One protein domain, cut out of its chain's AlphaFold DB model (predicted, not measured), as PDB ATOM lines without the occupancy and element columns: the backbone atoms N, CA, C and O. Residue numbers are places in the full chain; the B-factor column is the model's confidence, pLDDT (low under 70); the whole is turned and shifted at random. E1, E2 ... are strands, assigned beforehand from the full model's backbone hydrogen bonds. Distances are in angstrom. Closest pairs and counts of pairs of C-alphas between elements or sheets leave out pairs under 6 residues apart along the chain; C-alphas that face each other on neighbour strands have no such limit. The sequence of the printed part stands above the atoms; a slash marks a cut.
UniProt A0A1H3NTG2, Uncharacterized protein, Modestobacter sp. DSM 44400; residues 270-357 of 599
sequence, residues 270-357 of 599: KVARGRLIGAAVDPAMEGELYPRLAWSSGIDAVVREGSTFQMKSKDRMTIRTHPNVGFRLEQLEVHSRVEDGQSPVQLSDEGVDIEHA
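This is residues 270 to 357 of the 599 residues of an uncharacterized protein of Modestobacter sp. DSM 44400 (UniProt A0A1H3NTG2). A long two-strand hairpin, E2 and E3, with the short strand E5 beside part of E3, makes one leg of a narrow V; the antiparallel ribbon of E1 and E4 makes the other. The legs come closest near the tight link from E3 to E4, and the hairpin's far tip, residues 304 to 309, sticks out free. The printed part has 88 residues with five named strands, E1 to E5 along the chain, and no named helix: the class is all strand. The larger sheet runs E2, E3, E5 and is mixed; the smaller, E1 and E4, is antiparallel. The whole is loose, with a radius of gyration of the C-alphas of 16.1 A and spans of 54 by 27 by 20 A.

Look first at E2, residues 292 to 305, and E3, residues 308 to 320, a hairpin of antiparallel neighbours at 163 degrees; N 298 and O 314 are 2.8 A apart, within hydrogen-bond range. Next find E5, residues 352 to 356, the parallel neighbour of E3 at 12 degrees, with N 317 and O 353 within hydrogen-bond range at 2.9 A. E2 and E5 are edge strands and E3 is the inner one; this sheet is twisted, its C-alphas lying up to 4.0 A off the best plane. Now turn to E1, residues 270 to 278, and E4, residues 325 to 335, antiparallel at 163 degrees, where N 273 and O 331 are within hydrogen-bond range at 2.8 A. E4 bends by 58 degrees at residue 330. The closest C-alphas of E3 and E4 are those of Ile 319 and Phe 327, 6.8 A apart; those of E4 and E5 are Gly 326 and His 356, 7.8 A apart. E1 is apart from E2, E3 and E5, and E2 is apart from E4.

Find C-alpha 292 at (-51.158, 17.233, -44.992); from there E2 runs 37.6 A to C-alpha 305, and E3 returns over 37.7 A. E1 begins at C-alpha 270, (-49.872, 31.334, -41.459), and is 25.2 A long; E4 measures 27.7 A. E5, 13.0 A long, ends at C-alpha 356, (-44.130, 12.953, -37.288).

The two C-alphas farthest apart are those of Val 281 and Gly 306, at 55.4 A. The printed part has no cut. The long links are residues 279 to 291 and residues 336 to 351; in the second, residues 345 to 346 pair antiparallel with residues 333 to 334 of E4. The mean pLDDT of the printed part is 81.4, and 15 residues are under 70, among them 338 to 345.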
ATOM      1  N   LYS A 270     -51.141  32.049 -41.591       87.06
ATOM      2  CA  LYS A 270     -49.872  31.334 -41.459       87.06
ATOM      3  C   LYS A 270     -49.700  30.375 -42.638       87.06
ATOM      4  O   LYS A 270     -50.642  29.682 -43.017       87.06
ATOM      5  N   VAL A 271     -48.516  30.353 -43.238       90.00
ATOM      6  CA  VAL A 271     -48.185  29.542 -44.415       90.00
ATOM      7  C   VAL A 271     -46.912  28.760 -44.121       90.00
ATOM      8  O   VAL A 271     -45.853  29.351 -43.931       90.00
ATOM      9  N   ALA A 272     -47.014  27.433 -44.115       92.12
ATOM     10  CA  ALA A 272     -45.866  26.537 -44.060       92.12
ATOM     11  C   ALA A 272     -45.461  26.152 -45.487       92.12
ATOM     12  O   ALA A 272     -46.258  25.581 -46.235       92.12
ATOM     13  N   ARG A 273     -44.223  26.461 -45.875       93.62
ATOM     14  CA  ARG A 273     -43.611  26.018 -47.132       93.62
ATOM     15  C   ARG A 273     -42.544  24.987 -46.823       93.62
ATOM     16  O   ARG A 273     -41.747  25.162 -45.906       93.62
ATOM     17  N   GLY A 274     -42.512  23.920 -47.604       93.81
ATOM     18  CA  GLY A 274     -41.528  22.867 -47.432       93.81
ATOM     19  C   GLY A 274     -41.562  21.854 -48.561       93.81
ATOM     20  O   GLY A 274     -42.243  22.048 -49.570       93.81
ATOM     21  N   ARG A 275     -40.831  20.754 -48.381       96.69
ATOM     22  CA  ARG A 275     -40.742  19.657 -49.351       96.69
ATOM     23  C   ARG A 275     -41.117  18.333 -48.718       96.69
ATOM     24  O   ARG A 275     -40.689  18.037 -47.606       96.69
ATOM     25  N   LEU A 276     -41.838  17.508 -49.467       96.00
ATOM     26  CA  LEU A 276     -41.982  16.089 -49.159       96.00
ATOM     27  C   LEU A 276     -40.692  15.367 -49.568       96.00
ATOM     28  O   LEU A 276     -40.187  15.579 -50.670       96.00
ATOM     29  N   ILE A 277     -40.134  14.558 -48.671       96.19
ATOM     30  CA  ILE A 277     -38.850  13.871 -48.851       96.19
ATOM     31  C   ILE A 277     -39.061  12.378 -48.637       96.19
ATOM     32  O   ILE A 277     -39.361  11.960 -47.526       96.19
ATOM     33  N   GLY A 278     -38.862  11.567 -49.673       93.44
ATOM     34  CA  GLY A 278     -39.005  10.117 -49.575       93.44
ATOM     35  C   GLY A 278     -39.542   9.490 -50.853       93.44
ATOM     36  O   GLY A 278     -39.876  10.201 -51.801       93.44
ATOM     37  N   ALA A 279     -39.599   8.159 -50.883       91.94
ATOM     38  CA  ALA A 279     -40.090   7.400 -52.027       91.94
ATOM     39  C   ALA A 279     -41.421   6.719 -51.679       91.94
ATOM     40  O   ALA A 279     -41.466   5.815 -50.846       91.94
ATOM     41  N   ALA A 280     -42.488   7.153 -52.344       92.44
ATOM     42  CA  ALA A 280     -43.791   6.499 -52.364       92.44
ATOM     43  C   ALA A 280     -44.491   6.834 -53.688       92.44
ATOM     44  O   ALA A 280     -44.238   7.892 -54.267       92.44
ATOM     45  N   VAL A 281     -45.345   5.929 -54.176       93.38
ATOM     46  CA  VAL A 281     -46.180   6.191 -55.363       93.38
ATOM     47  C   VAL A 281     -47.224   7.260 -55.039       93.38
ATOM     48  O   VAL A 281     -47.430   8.175 -55.832       93.38
ATOM     49  N   ASP A 282     -47.812   7.173 -53.845       94.50
ATOM     50  CA  ASP A 282     -48.684   8.187 -53.266       94.50
ATOM     51  C   ASP A 282     -48.032   8.738 -51.984       94.50
ATOM     52  O   ASP A 282     -47.706   7.958 -51.085       94.50
ATOM     53  N   PRO A 283     -47.766  10.054 -51.884       94.81
ATOM     54  CA  PRO A 283     -47.208  10.648 -50.674       94.81
ATOM     55  C   PRO A 283     -48.218  10.797 -49.525       94.81
ATOM     56  O   PRO A 283     -47.801  11.155 -48.418       94.81
ATOM     57  N   ALA A 284     -49.515  10.581 -49.760       92.50
ATOM     58  CA  ALA A 284     -50.534  10.616 -48.720       92.50
ATOM     59  C   ALA A 284     -50.386   9.445 -47.734       92.50
ATOM     60  O   ALA A 284     -49.843   8.389 -48.049       92.50
ATOM     61  N   MET A 285     -50.854   9.655 -46.504       87.44
ATOM     62  CA  MET A 285     -51.034   8.563 -45.547       87.44
ATOM     63  C   MET A 285     -52.109   7.600 -46.074       87.44
ATOM     64  O   MET A 285     -53.041   8.045 -46.744       87.44
ATOM     65  N   GLU A 286     -51.996   6.304 -45.776       81.19
ATOM     66  CA  GLU A 286     -53.007   5.313 -46.170       81.19
ATOM     67  C   GLU A 286     -54.405   5.740 -45.681       81.19
ATOM     68  O   GLU A 286     -54.569   6.216 -44.556       81.19
ATOM     69  N   GLY A 287     -55.397   5.669 -46.574       79.94
ATOM     70  CA  GLY A 287     -56.761   6.145 -46.323       79.94
ATOM     71  C   GLY A 287     -56.971   7.670 -46.393       79.94
ATOM     72  O   GLY A 287     -58.114   8.122 -46.316       79.94
ATOM     73  N   GLU A 288     -55.924   8.486 -46.570       84.38
ATOM     74  CA  GLU A 288     -56.052   9.935 -46.779       84.38
ATOM     75  C   GLU A 288     -55.955  10.316 -48.264       84.38
ATOM     76  O   GLU A 288     -55.212   9.725 -49.037       84.38
ATOM     77  N   LEU A 289     -56.697  11.353 -48.674       89.31
ATOM     78  CA  LEU A 289     -56.730  11.806 -50.073       89.31
ATOM     79  C   LEU A 289     -55.494  12.637 -50.473       89.31
ATOM     80  O   LEU A 289     -55.221  12.817 -51.658       89.31
ATOM     81  N   TYR A 290     -54.781  13.203 -49.496       95.31
ATOM     82  CA  TYR A 290     -53.608  14.048 -49.728       95.31
ATOM     83  C   TYR A 290     -52.672  14.052 -48.514       95.31
ATOM     84  O   TYR A 290     -53.148  13.982 -47.379       95.31
ATOM     85  N   PRO A 291     -51.353  14.231 -48.724       95.12
ATOM     86  CA  PRO A 291     -50.435  14.550 -47.640       95.12
ATOM     87  C   PRO A 291     -50.813  15.898 -47.019       95.12
ATOM     88  O   PRO A 291     -51.076  16.870 -47.733       95.12
ATOM     89  N   ARG A 292     -50.811  15.988 -45.690       94.06
ATOM     90  CA  ARG A 292     -51.158  17.233 -44.992       94.06
ATOM     91  C   ARG A 292     -50.358  17.444 -43.718       94.06
ATOM     92  O   ARG A 292     -49.862  16.509 -43.097       94.06
ATOM     93  N   LEU A 293     -50.281  18.705 -43.310       92.25
ATOM     94  CA  LEU A 293     -49.821  19.106 -41.986       92.25
ATOM     95  C   LEU A 293     -51.061  19.379 -41.136       92.25
ATOM     96  O   LEU A 293     -51.815  20.309 -41.421       92.25
ATOM     97  N   ALA A 294     -51.293  18.568 -40.109       88.69
ATOM     98  CA  ALA A 294     -52.284  18.891 -39.095       88.69
ATOM     99  C   ALA A 294     -51.692  19.976 -38.184       88.69
ATOM    100  O   ALA A 294     -50.769  19.717 -37.415       88.69
ATOM    101  N   TRP A 295     -52.186  21.204 -38.331       88.44
ATOM    102  CA  TRP A 295     -51.663  22.386 -37.649       88.44
ATOM    103  C   TRP A 295     -52.590  22.794 -36.507       88.44
ATOM    104  O   TRP A 295     -53.784  23.007 -36.716       88.44
ATOM    105  N   SER A 296     -52.024  22.959 -35.314       82.94
ATOM    106  CA  SER A 296     -52.659  23.656 -34.190       82.94
ATOM    107  C   SER A 296     -51.830  24.873 -33.756       82.94
ATOM    108  O   SER A 296     -50.602  24.810 -33.705       82.94
ATOM    109  N   SER A 297     -52.496  25.996 -33.493       81.25
ATOM    110  CA  SER A 297     -51.874  27.234 -33.014       81.25
ATOM    111  C   SER A 297     -52.420  27.581 -31.634       81.25
ATOM    112  O   SER A 297     -53.631  27.571 -31.428       81.25
ATOM    113  N   GLY A 298     -51.534  27.933 -30.707       79.56
ATOM    114  CA  GLY A 298     -51.870  28.413 -29.369       79.56
ATOM    115  C   GLY A 298     -51.125  29.698 -29.008       79.56
ATOM    116  O   GLY A 298     -50.263  30.169 -29.754       79.56
ATOM    117  N   ILE A 299     -51.455  30.272 -27.850       77.56
ATOM    118  CA  ILE A 299     -50.760  31.439 -27.294       77.56
ATOM    119  C   ILE A 299     -49.788  30.979 -26.210       77.56
ATOM    120  O   ILE A 299     -50.200  30.571 -25.122       77.56
ATOM    121  N   ASP A 300     -48.496  31.119 -26.491       79.88
ATOM    122  CA  ASP A 300     -47.410  30.830 -25.554       79.88
ATOM    123  C   ASP A 300     -47.363  31.872 -24.435       79.88
ATOM    124  O   ASP A 300     -47.393  31.543 -23.252       79.88
ATOM    125  N   ALA A 301     -47.401  33.155 -24.800       79.12
ATOM    126  CA  ALA A 301     -47.368  34.264 -23.855       79.12
ATOM    127  C   ALA A 301     -48.073  35.505 -24.410       79.12
ATOM    128  O   ALA A 301     -48.067  35.757 -25.616       79.12
ATOM    129  N   VAL A 302     -48.637  36.306 -23.505       77.31
ATOM    130  CA  VAL A 302     -49.083  37.673 -23.790       77.31
ATOM    131  C   VAL A 302     -48.346  38.598 -22.839       77.31
ATOM    132  O   VAL A 302     -48.539  38.527 -21.626       77.31
ATOM    133  N   VAL A 303     -47.495  39.459 -23.386       80.25
ATOM    134  CA  VAL A 303     -46.793  40.490 -22.624       80.25
ATOM    135  C   VAL A 303     -47.475  41.819 -22.899       80.25
ATOM    136  O   VAL A 303     -47.619  42.241 -24.047       80.25
ATOM    137  N   ARG A 304     -47.918  42.486 -21.834       77.75
ATOM    138  CA  ARG A 304     -48.461  43.841 -21.913       77.75
ATOM    139  C   ARG A 304     -47.380  44.841 -21.521       77.75
ATOM    140  O   ARG A 304     -46.996  44.905 -20.358       77.75
ATOM    141  N   GLU A 305     -46.969  45.678 -22.465       75.69
ATOM    142  CA  GLU A 305     -46.002  46.754 -22.242       75.69
ATOM    143  C   GLU A 305     -46.703  48.108 -22.383       75.69
ATOM    144  O   GLU A 305     -46.814  48.696 -23.456       75.69
ATOM    145  N   GLY A 306     -47.258  48.603 -21.274       76.94
ATOM    146  CA  GLY A 306     -48.030  49.845 -21.272       76.94
ATOM    147  C   GLY A 306     -49.280  49.746 -22.153       76.94
ATOM    148  O   GLY A 306     -50.294  49.169 -21.739       76.94
ATOM    149  N   SER A 307     -49.206  50.348 -23.346       64.69
ATOM    150  CA  SER A 307     -50.284  50.383 -24.338       64.69
ATOM    151  C   SER A 307     -50.114  49.405 -25.507       64.69
ATOM    152  O   SER A 307     -50.899  49.453 -26.454       64.69
ATOM    153  N   THR A 308     -49.096  48.549 -25.484       64.62
ATOM    154  CA  THR A 308     -48.878  47.525 -26.510       64.62
ATOM    155  C   THR A 308     -49.074  46.130 -25.923       64.62
ATOM    156  O   THR A 308     -48.805  45.880 -24.746       64.62
ATOM    157  N   PHE A 309     -49.581  45.223 -26.757       72.38
ATOM    158  CA  PHE A 309     -49.641  43.794 -26.471       72.38
ATOM    159  C   PHE A 309     -48.686  43.102 -27.424       72.38
ATOM    160  O   PHE A 309     -48.782  43.288 -28.637       72.38
ATOM    161  N   GLN A 310     -47.772  42.320 -26.871       77.69
ATOM    162  CA  GLN A 310     -46.946  41.400 -27.629       77.69
ATOM    163  C   GLN A 310     -47.475  39.996 -27.372       77.69
ATOM    164  O   GLN A 310     -47.515  39.535 -26.231       77.69
ATOM    165  N   MET A 311     -47.919  39.331 -28.433       78.31
ATOM    166  CA  MET A 311     -48.391  37.956 -28.373       78.31
ATOM    167  C   MET A 311     -47.331  37.048 -28.981       78.31
ATOM    168  O   MET A 311     -46.961  37.211 -30.142       78.31
ATOM    169  N   LYS A 312     -46.865  36.072 -28.205       81.94
ATOM    170  CA  LYS A 312     -46.029  34.983 -28.702       81.94
ATOM    171  C   LYS A 312     -46.933  33.782 -28.950       81.94
ATOM    172  O   LYS A 312     -47.566  33.289 -28.017       81.94
ATOM    173  N   SER A 313     -47.040  33.338 -30.199       82.31
ATOM    174  CA  SER A 313     -47.767  32.111 -30.531       82.31
ATOM    175  C   SER A 313     -46.864  30.886 -30.409       82.31
ATOM    176  O   SER A 313     -45.681  30.975 -30.721       82.31
ATOM    177  N   LYS A 314     -47.445  29.752 -30.017       83.88
ATOM    178  CA  LYS A 314     -46.834  28.423 -30.118       83.88
ATOM    179  C   LYS A 314     -47.556  27.660 -31.218       83.88
ATOM    180  O   LYS A 314     -48.778  27.518 -31.155       83.88
ATOM    181  N   ASP A 315     -46.828  27.223 -32.235       87.00
ATOM    182  CA  ASP A 315     -47.385  26.460 -33.347       87.00
ATOM    183  C   ASP A 315     -46.917  25.011 -33.267       87.00
ATOM    184  O   ASP A 315     -45.742  24.735 -33.038       87.00
ATOM    185  N   ARG A 316     -47.838  24.075 -33.493       86.38
ATOM    186  CA  ARG A 316     -47.532  22.650 -33.593       86.38
ATOM    187  C   ARG A 316     -48.043  22.104 -34.910       86.38
ATOM    188  O   ARG A 316     -49.225  22.252 -35.233       86.38
ATOM    189  N   MET A 317     -47.164  21.424 -35.634       92.06
ATOM    190  CA  MET A 317     -47.468  20.769 -36.900       92.06
ATOM    191  C   MET A 317     -47.227  19.270 -36.773       92.06
ATOM    192  O   MET A 317     -46.112  18.831 -36.510       92.06
ATOM    193  N   THR A 318     -48.270  18.476 -37.002       90.06
ATOM    194  CA  THR A 318     -48.151  17.022 -37.127       90.06
ATOM    195  C   THR A 318     -48.169  16.644 -38.601       90.06
ATOM    196  O   THR A 318     -49.136  16.925 -39.313       90.06
ATOM    197  N   ILE A 319     -47.101  16.012 -39.071       92.62
ATOM    198  CA  ILE A 319     -46.965  15.573 -40.459       92.62
ATOM    199  C   ILE A 319     -47.800  14.301 -40.660       92.62
ATOM    200  O   ILE A 319     -47.583  13.302 -39.973       92.62
ATOM    201  N   ARG A 320     -48.745  14.341 -41.607       90.06
ATOM    202  CA  ARG A 320     -49.581  13.203 -42.018       90.06
ATOM    203  C   ARG A 320     -49.309  12.881 -43.484       90.06
ATOM    204  O   ARG A 320     -49.896  13.464 -44.395       90.06
ATOM    205  N   THR A 321     -48.351  11.992 -43.685       92.81
ATOM    206  CA  THR A 321     -47.827  11.552 -44.983       92.81
ATOM    207  C   THR A 321     -47.656  10.037 -44.969       92.81
ATOM    208  O   THR A 321     -47.759   9.402 -43.918       92.81
ATOM    209  N   HIS A 322     -47.382   9.453 -46.133       91.19
ATOM    210  CA  HIS A 322     -46.958   8.060 -46.243       91.19
ATOM    211  C   HIS A 322     -45.765   7.781 -45.296       91.19
ATOM    212  O   HIS A 322     -44.880   8.634 -45.210       91.19
ATOM    213  N   PRO A 323     -45.648   6.603 -44.643       86.06
ATOM    214  CA  PRO A 323     -44.568   6.314 -43.682       86.06
ATOM    215  C   PRO A 323     -43.144   6.521 -44.226       86.06
ATOM    216  O   PRO A 323     -42.238   6.932 -43.508       86.06
ATOM    217  N   ASN A 324     -42.958   6.278 -45.526       88.44
ATOM    218  CA  ASN A 324     -41.681   6.479 -46.228       88.44
ATOM    219  C   ASN A 324     -41.472   7.903 -46.772       88.44
ATOM    220  O   ASN A 324     -40.487   8.143 -47.470       88.44
ATOM    221  N   VAL A 325     -42.397   8.829 -46.518       90.94
ATOM    222  CA  VAL A 325     -42.345  10.224 -46.966       90.94
ATOM    223  C   VAL A 325     -42.336  11.123 -45.739       90.94
ATOM    224  O   VAL A 325     -43.312  11.203 -45.007       90.94
ATOM    225  N   GLY A 326     -41.236  11.832 -45.511       90.06
ATOM    226  CA  GLY A 326     -41.153  12.902 -44.524       90.06
ATOM    227  C   GLY A 326     -41.543  14.262 -45.104       90.06
ATOM    228  O   GLY A 326     -41.695  14.421 -46.315       90.06
ATOM    229  N   PHE A 327     -41.638  15.274 -44.243       94.25
ATOM    230  CA  PHE A 327     -41.775  16.671 -44.647       94.25
ATOM    231  C   PHE A 327     -40.626  17.487 -44.059       94.25
ATOM    232  O   PHE A 327     -40.318  17.387 -42.875       94.25
ATOM    233  N   ARG A 328     -39.989  18.303 -44.896       93.44
ATOM    234  CA  ARG A 328     -38.965  19.265 -44.496       93.44
ATOM    235  C   ARG A 328     -39.545  20.662 -44.621       93.44
ATOM    236  O   ARG A 328     -39.742  21.125 -45.744       93.44
ATOM    237  N   LEU A 329     -39.785  21.319 -43.491       92.25
ATOM    238  CA  LEU A 329     -40.140  22.735 -43.472       92.25
ATOM    239  C   LEU A 329     -38.949  23.552 -43.999       92.25
ATOM    240  O   LEU A 329     -37.813  23.342 -43.583       92.25
ATOM    241  N   GLU A 330     -39.209  24.437 -44.953       91.62
ATOM    242  CA  GLU A 330     -38.227  25.384 -45.497       91.62
ATOM    243  C   GLU A 330     -38.500  26.804 -45.012       91.62
ATOM    244  O   GLU A 330     -37.570  27.586 -44.838       91.62
ATOM    245  N   GLN A 331     -39.777  27.152 -44.835       88.62
ATOM    246  CA  GLN A 331     -40.169  28.501 -44.471       88.62
ATOM    247  C   GLN A 331     -41.521  28.510 -43.768       88.62
ATOM    248  O   GLN A 331     -42.468  27.852 -44.207       88.62
ATOM    249  N   LEU A 332     -41.622  29.325 -42.723       87.69
ATOM    250  CA  LEU A 332     -42.880  29.671 -42.084       87.69
ATOM    251  C   LEU A 332     -43.149  31.168 -42.251       87.69
ATOM    252  O   LEU A 332     -42.367  32.007 -41.806       87.69
ATOM    253  N   GLU A 333     -44.252  31.506 -42.912       87.12
ATOM    254  CA  GLU A 333     -44.633  32.885 -43.218       87.12
ATOM    255  C   GLU A 333     -45.942  33.244 -42.510       87.12
ATOM    256  O   GLU A 333     -46.874  32.442 -42.477       87.12
ATOM    257  N   VAL A 334     -46.059  34.477 -42.017       82.00
ATOM    258  CA  VAL A 334     -47.349  35.086 -41.669       82.00
ATOM    259  C   VAL A 334     -47.660  36.163 -42.690       82.00
ATOM    260  O   VAL A 334     -46.942  37.154 -42.827       82.00
ATOM    261  N   HIS A 335     -48.747  35.959 -43.417       78.69
ATOM    262  CA  HIS A 335     -49.301  36.916 -44.359       78.69
ATOM    263  C   HIS A 335     -50.382  37.699 -43.627       78.69
ATOM    264  O   HIS A 335     -51.413  37.150 -43.233       78.69
ATOM    265  N   SER A 336     -50.119  38.983 -43.436       74.94
ATOM    266  CA  SER A 336     -51.020  39.951 -42.815       74.94
ATOM    267  C   SER A 336     -50.813  41.319 -43.480       74.94
ATOM    268  O   SER A 336     -49.938  41.470 -44.334       74.94
ATOM    269  N   ARG A 337     -51.618  42.330 -43.130       71.62
ATOM    270  CA  ARG A 337     -51.440  43.716 -43.616       71.62
ATOM    271  C   ARG A 337     -50.890  44.624 -42.512       71.62
ATOM    272  O   ARG A 337     -51.437  45.699 -42.273       71.62
ATOM    273  N   VAL A 338     -49.871  44.156 -41.790       56.66
ATOM    274  CA  VAL A 338     -49.446  44.779 -40.525       56.66
ATOM    275  C   VAL A 338     -48.801  46.153 -40.721       56.66
ATOM    276  O   VAL A 338     -49.046  47.001 -39.875       56.66
ATOM    277  N   GLU A 339     -48.117  46.435 -41.839       52.16
ATOM    278  CA  GLU A 339     -47.698  47.792 -42.237       52.16
ATOM    279  C   GLU A 339     -47.176  47.791 -43.695       52.16
ATOM    280  O   GLU A 339     -46.383  46.935 -44.070       52.16
ATOM    281  N   ASP A 340     -47.646  48.720 -44.538       45.38
ATOM    282  CA  ASP A 340     -47.164  48.981 -45.914       45.38
ATOM    283  C   ASP A 340     -47.107  47.795 -46.900       45.38
ATOM    284  O   ASP A 340     -46.193  47.652 -47.712       45.38
ATOM    285  N   GLY A 341     -48.176  47.000 -46.927       48.16
ATOM    286  CA  GLY A 341     -48.410  46.023 -47.987       48.16
ATOM    287  C   GLY A 341     -48.140  44.589 -47.559       48.16
ATOM    288  O   GLY A 341     -47.710  44.311 -46.448       48.16
ATOM    289  N   GLN A 342     -48.492  43.671 -48.451       54.78
ATOM    290  CA  GLN A 342     -48.639  42.226 -48.247       54.78
ATOM    291  C   GLN A 342     -47.322  41.476 -47.964       54.78
ATOM    292  O   GLN A 342     -47.197  40.306 -48.320       54.78
ATOM    293  N   SER A 343     -46.314  42.140 -47.403       57.12
ATOM    294  CA  SER A 343     -44.997  41.559 -47.191       57.12
ATOM    295  C   SER A 343     -45.096  40.441 -46.149       57.12
ATOM    296  O   SER A 343     -45.488  40.711 -45.011       57.12
ATOM    297  N   PRO A 344     -44.778  39.188 -46.515       58.25
ATOM    298  CA  PRO A 344     -44.784  38.092 -45.562       58.25
ATOM    299  C   PRO A 344     -43.756  38.359 -44.462       58.25
ATOM    300  O   PRO A 344     -42.609  38.708 -44.743       58.25
ATOM    301  N   VAL A 345     -44.165  38.175 -43.209       65.69
ATOM    302  CA  VAL A 345     -43.245  38.174 -42.069       65.69
ATOM    303  C   VAL A 345     -42.780  36.740 -41.865       65.69
ATOM    304  O   VAL A 345     -43.602  35.843 -41.677       65.69
ATOM    305  N   GLN A 346     -41.471  36.511 -41.929       71.06
ATOM    306  CA  GLN A 346     -40.902  35.202 -41.630       71.06
ATOM    307  C   GLN A 346     -40.903  34.988 -40.113       71.06
ATOM    308  O   GLN A 346     -40.396  35.833 -39.372       71.06
ATOM    309  N   LEU A 347     -41.491  33.883 -39.655       67.69
ATOM    310  CA  LEU A 347     -41.405  33.476 -38.252       67.69
ATOM    311  C   LEU A 347     -40.068  32.782 -37.998       67.69
ATOM    312  O   LEU A 347     -39.525  32.131 -38.891       67.69
ATOM    313  N   SER A 348     -39.541  32.928 -36.783       71.00
ATOM    314  CA  SER A 348     -38.401  32.130 -36.345       71.00
ATOM    315  C   SER A 348     -38.826  30.676 -36.125       71.00
ATOM    316  O   SER A 348     -39.927  30.403 -35.643       71.00
ATOM    317  N   ASP A 349     -37.926  29.744 -36.435       69.12
ATOM    318  CA  ASP A 349     -38.155  28.305 -36.242       69.12
ATOM    319  C   ASP A 349     -38.285  27.924 -34.751       69.12
ATOM    320  O   ASP A 349     -38.834  26.880 -34.418       69.12
ATOM    321  N   GLU A 350     -37.840  28.795 -33.836       72.06
ATOM    322  CA  GLU A 350     -37.818  28.576 -32.379       72.06
ATOM    323  C   GLU A 350     -39.211  28.433 -31.724       72.06
ATOM    324  O   GLU A 350     -39.298  28.140 -30.533       72.06
ATOM    325  N   GLY A 351     -40.303  28.652 -32.466       65.69
ATOM    326  CA  GLY A 351     -41.683  28.553 -31.968       65.69
ATOM    327  C   GLY A 351     -42.526  27.436 -32.589       65.69
ATOM    328  O   GLY A 351     -43.749  27.449 -32.406       65.69
ATOM    329  N   VAL A 352     -41.910  26.527 -33.356       72.44
ATOM    330  CA  VAL A 352     -42.619  25.523 -34.163       72.44
ATOM    331  C   VAL A 352     -42.189  24.111 -33.783       72.44
ATOM    332  O   VAL A 352     -41.092  23.671 -34.120       72.44
ATOM    333  N   ASP A 353     -43.101  23.366 -33.166       78.19
ATOM    334  CA  ASP A 353     -42.902  21.946 -32.885       78.19
ATOM    335  C   ASP A 353     -43.389  21.121 -34.089       78.19
ATOM    336  O   ASP A 353     -44.592  21.048 -34.368       78.19
ATOM    337  N   ILE A 354     -42.452  20.522 -34.832       76.25
ATOM    338  CA  ILE A 354     -42.751  19.605 -35.940       76.25
ATOM    339  C   ILE A 354     -42.623  18.172 -35.442       76.25
ATOM    340  O   ILE A 354     -41.537  17.716 -35.088       76.25
ATOM    341  N   GLU A 355     -43.725  17.438 -35.487       81.12
ATOM    342  CA  GLU A 355     -43.760  16.031 -35.118       81.12
ATOM    343  C   GLU A 355     -44.209  15.175 -36.300       81.12
ATOM    344  O   GLU A 355     -45.121  15.526 -37.054       81.12
ATOM    345  N   HIS A 356     -43.589  14.009 -36.446       68.38
ATOM    346  CA  HIS A 356     -44.130  12.953 -37.288       68.38
ATOM    347  C   HIS A 356     -45.148  12.167 -36.473       68.38
ATOM    348  O   HIS A 356     -44.844  11.753 -35.354       68.38
ATOM    349  N   ALA A 357     -46.341  11.938 -37.026       63.62
ATOM    350  CA  ALA A 357     -47.224  10.940 -36.442       63.62
ATOM    351  C   ALA A 357     -46.520   9.574 -36.553       63.62
ATOM    352  O   ALA A 357     -46.207   9.168 -37.677       63.62
TER     353      ALA A 357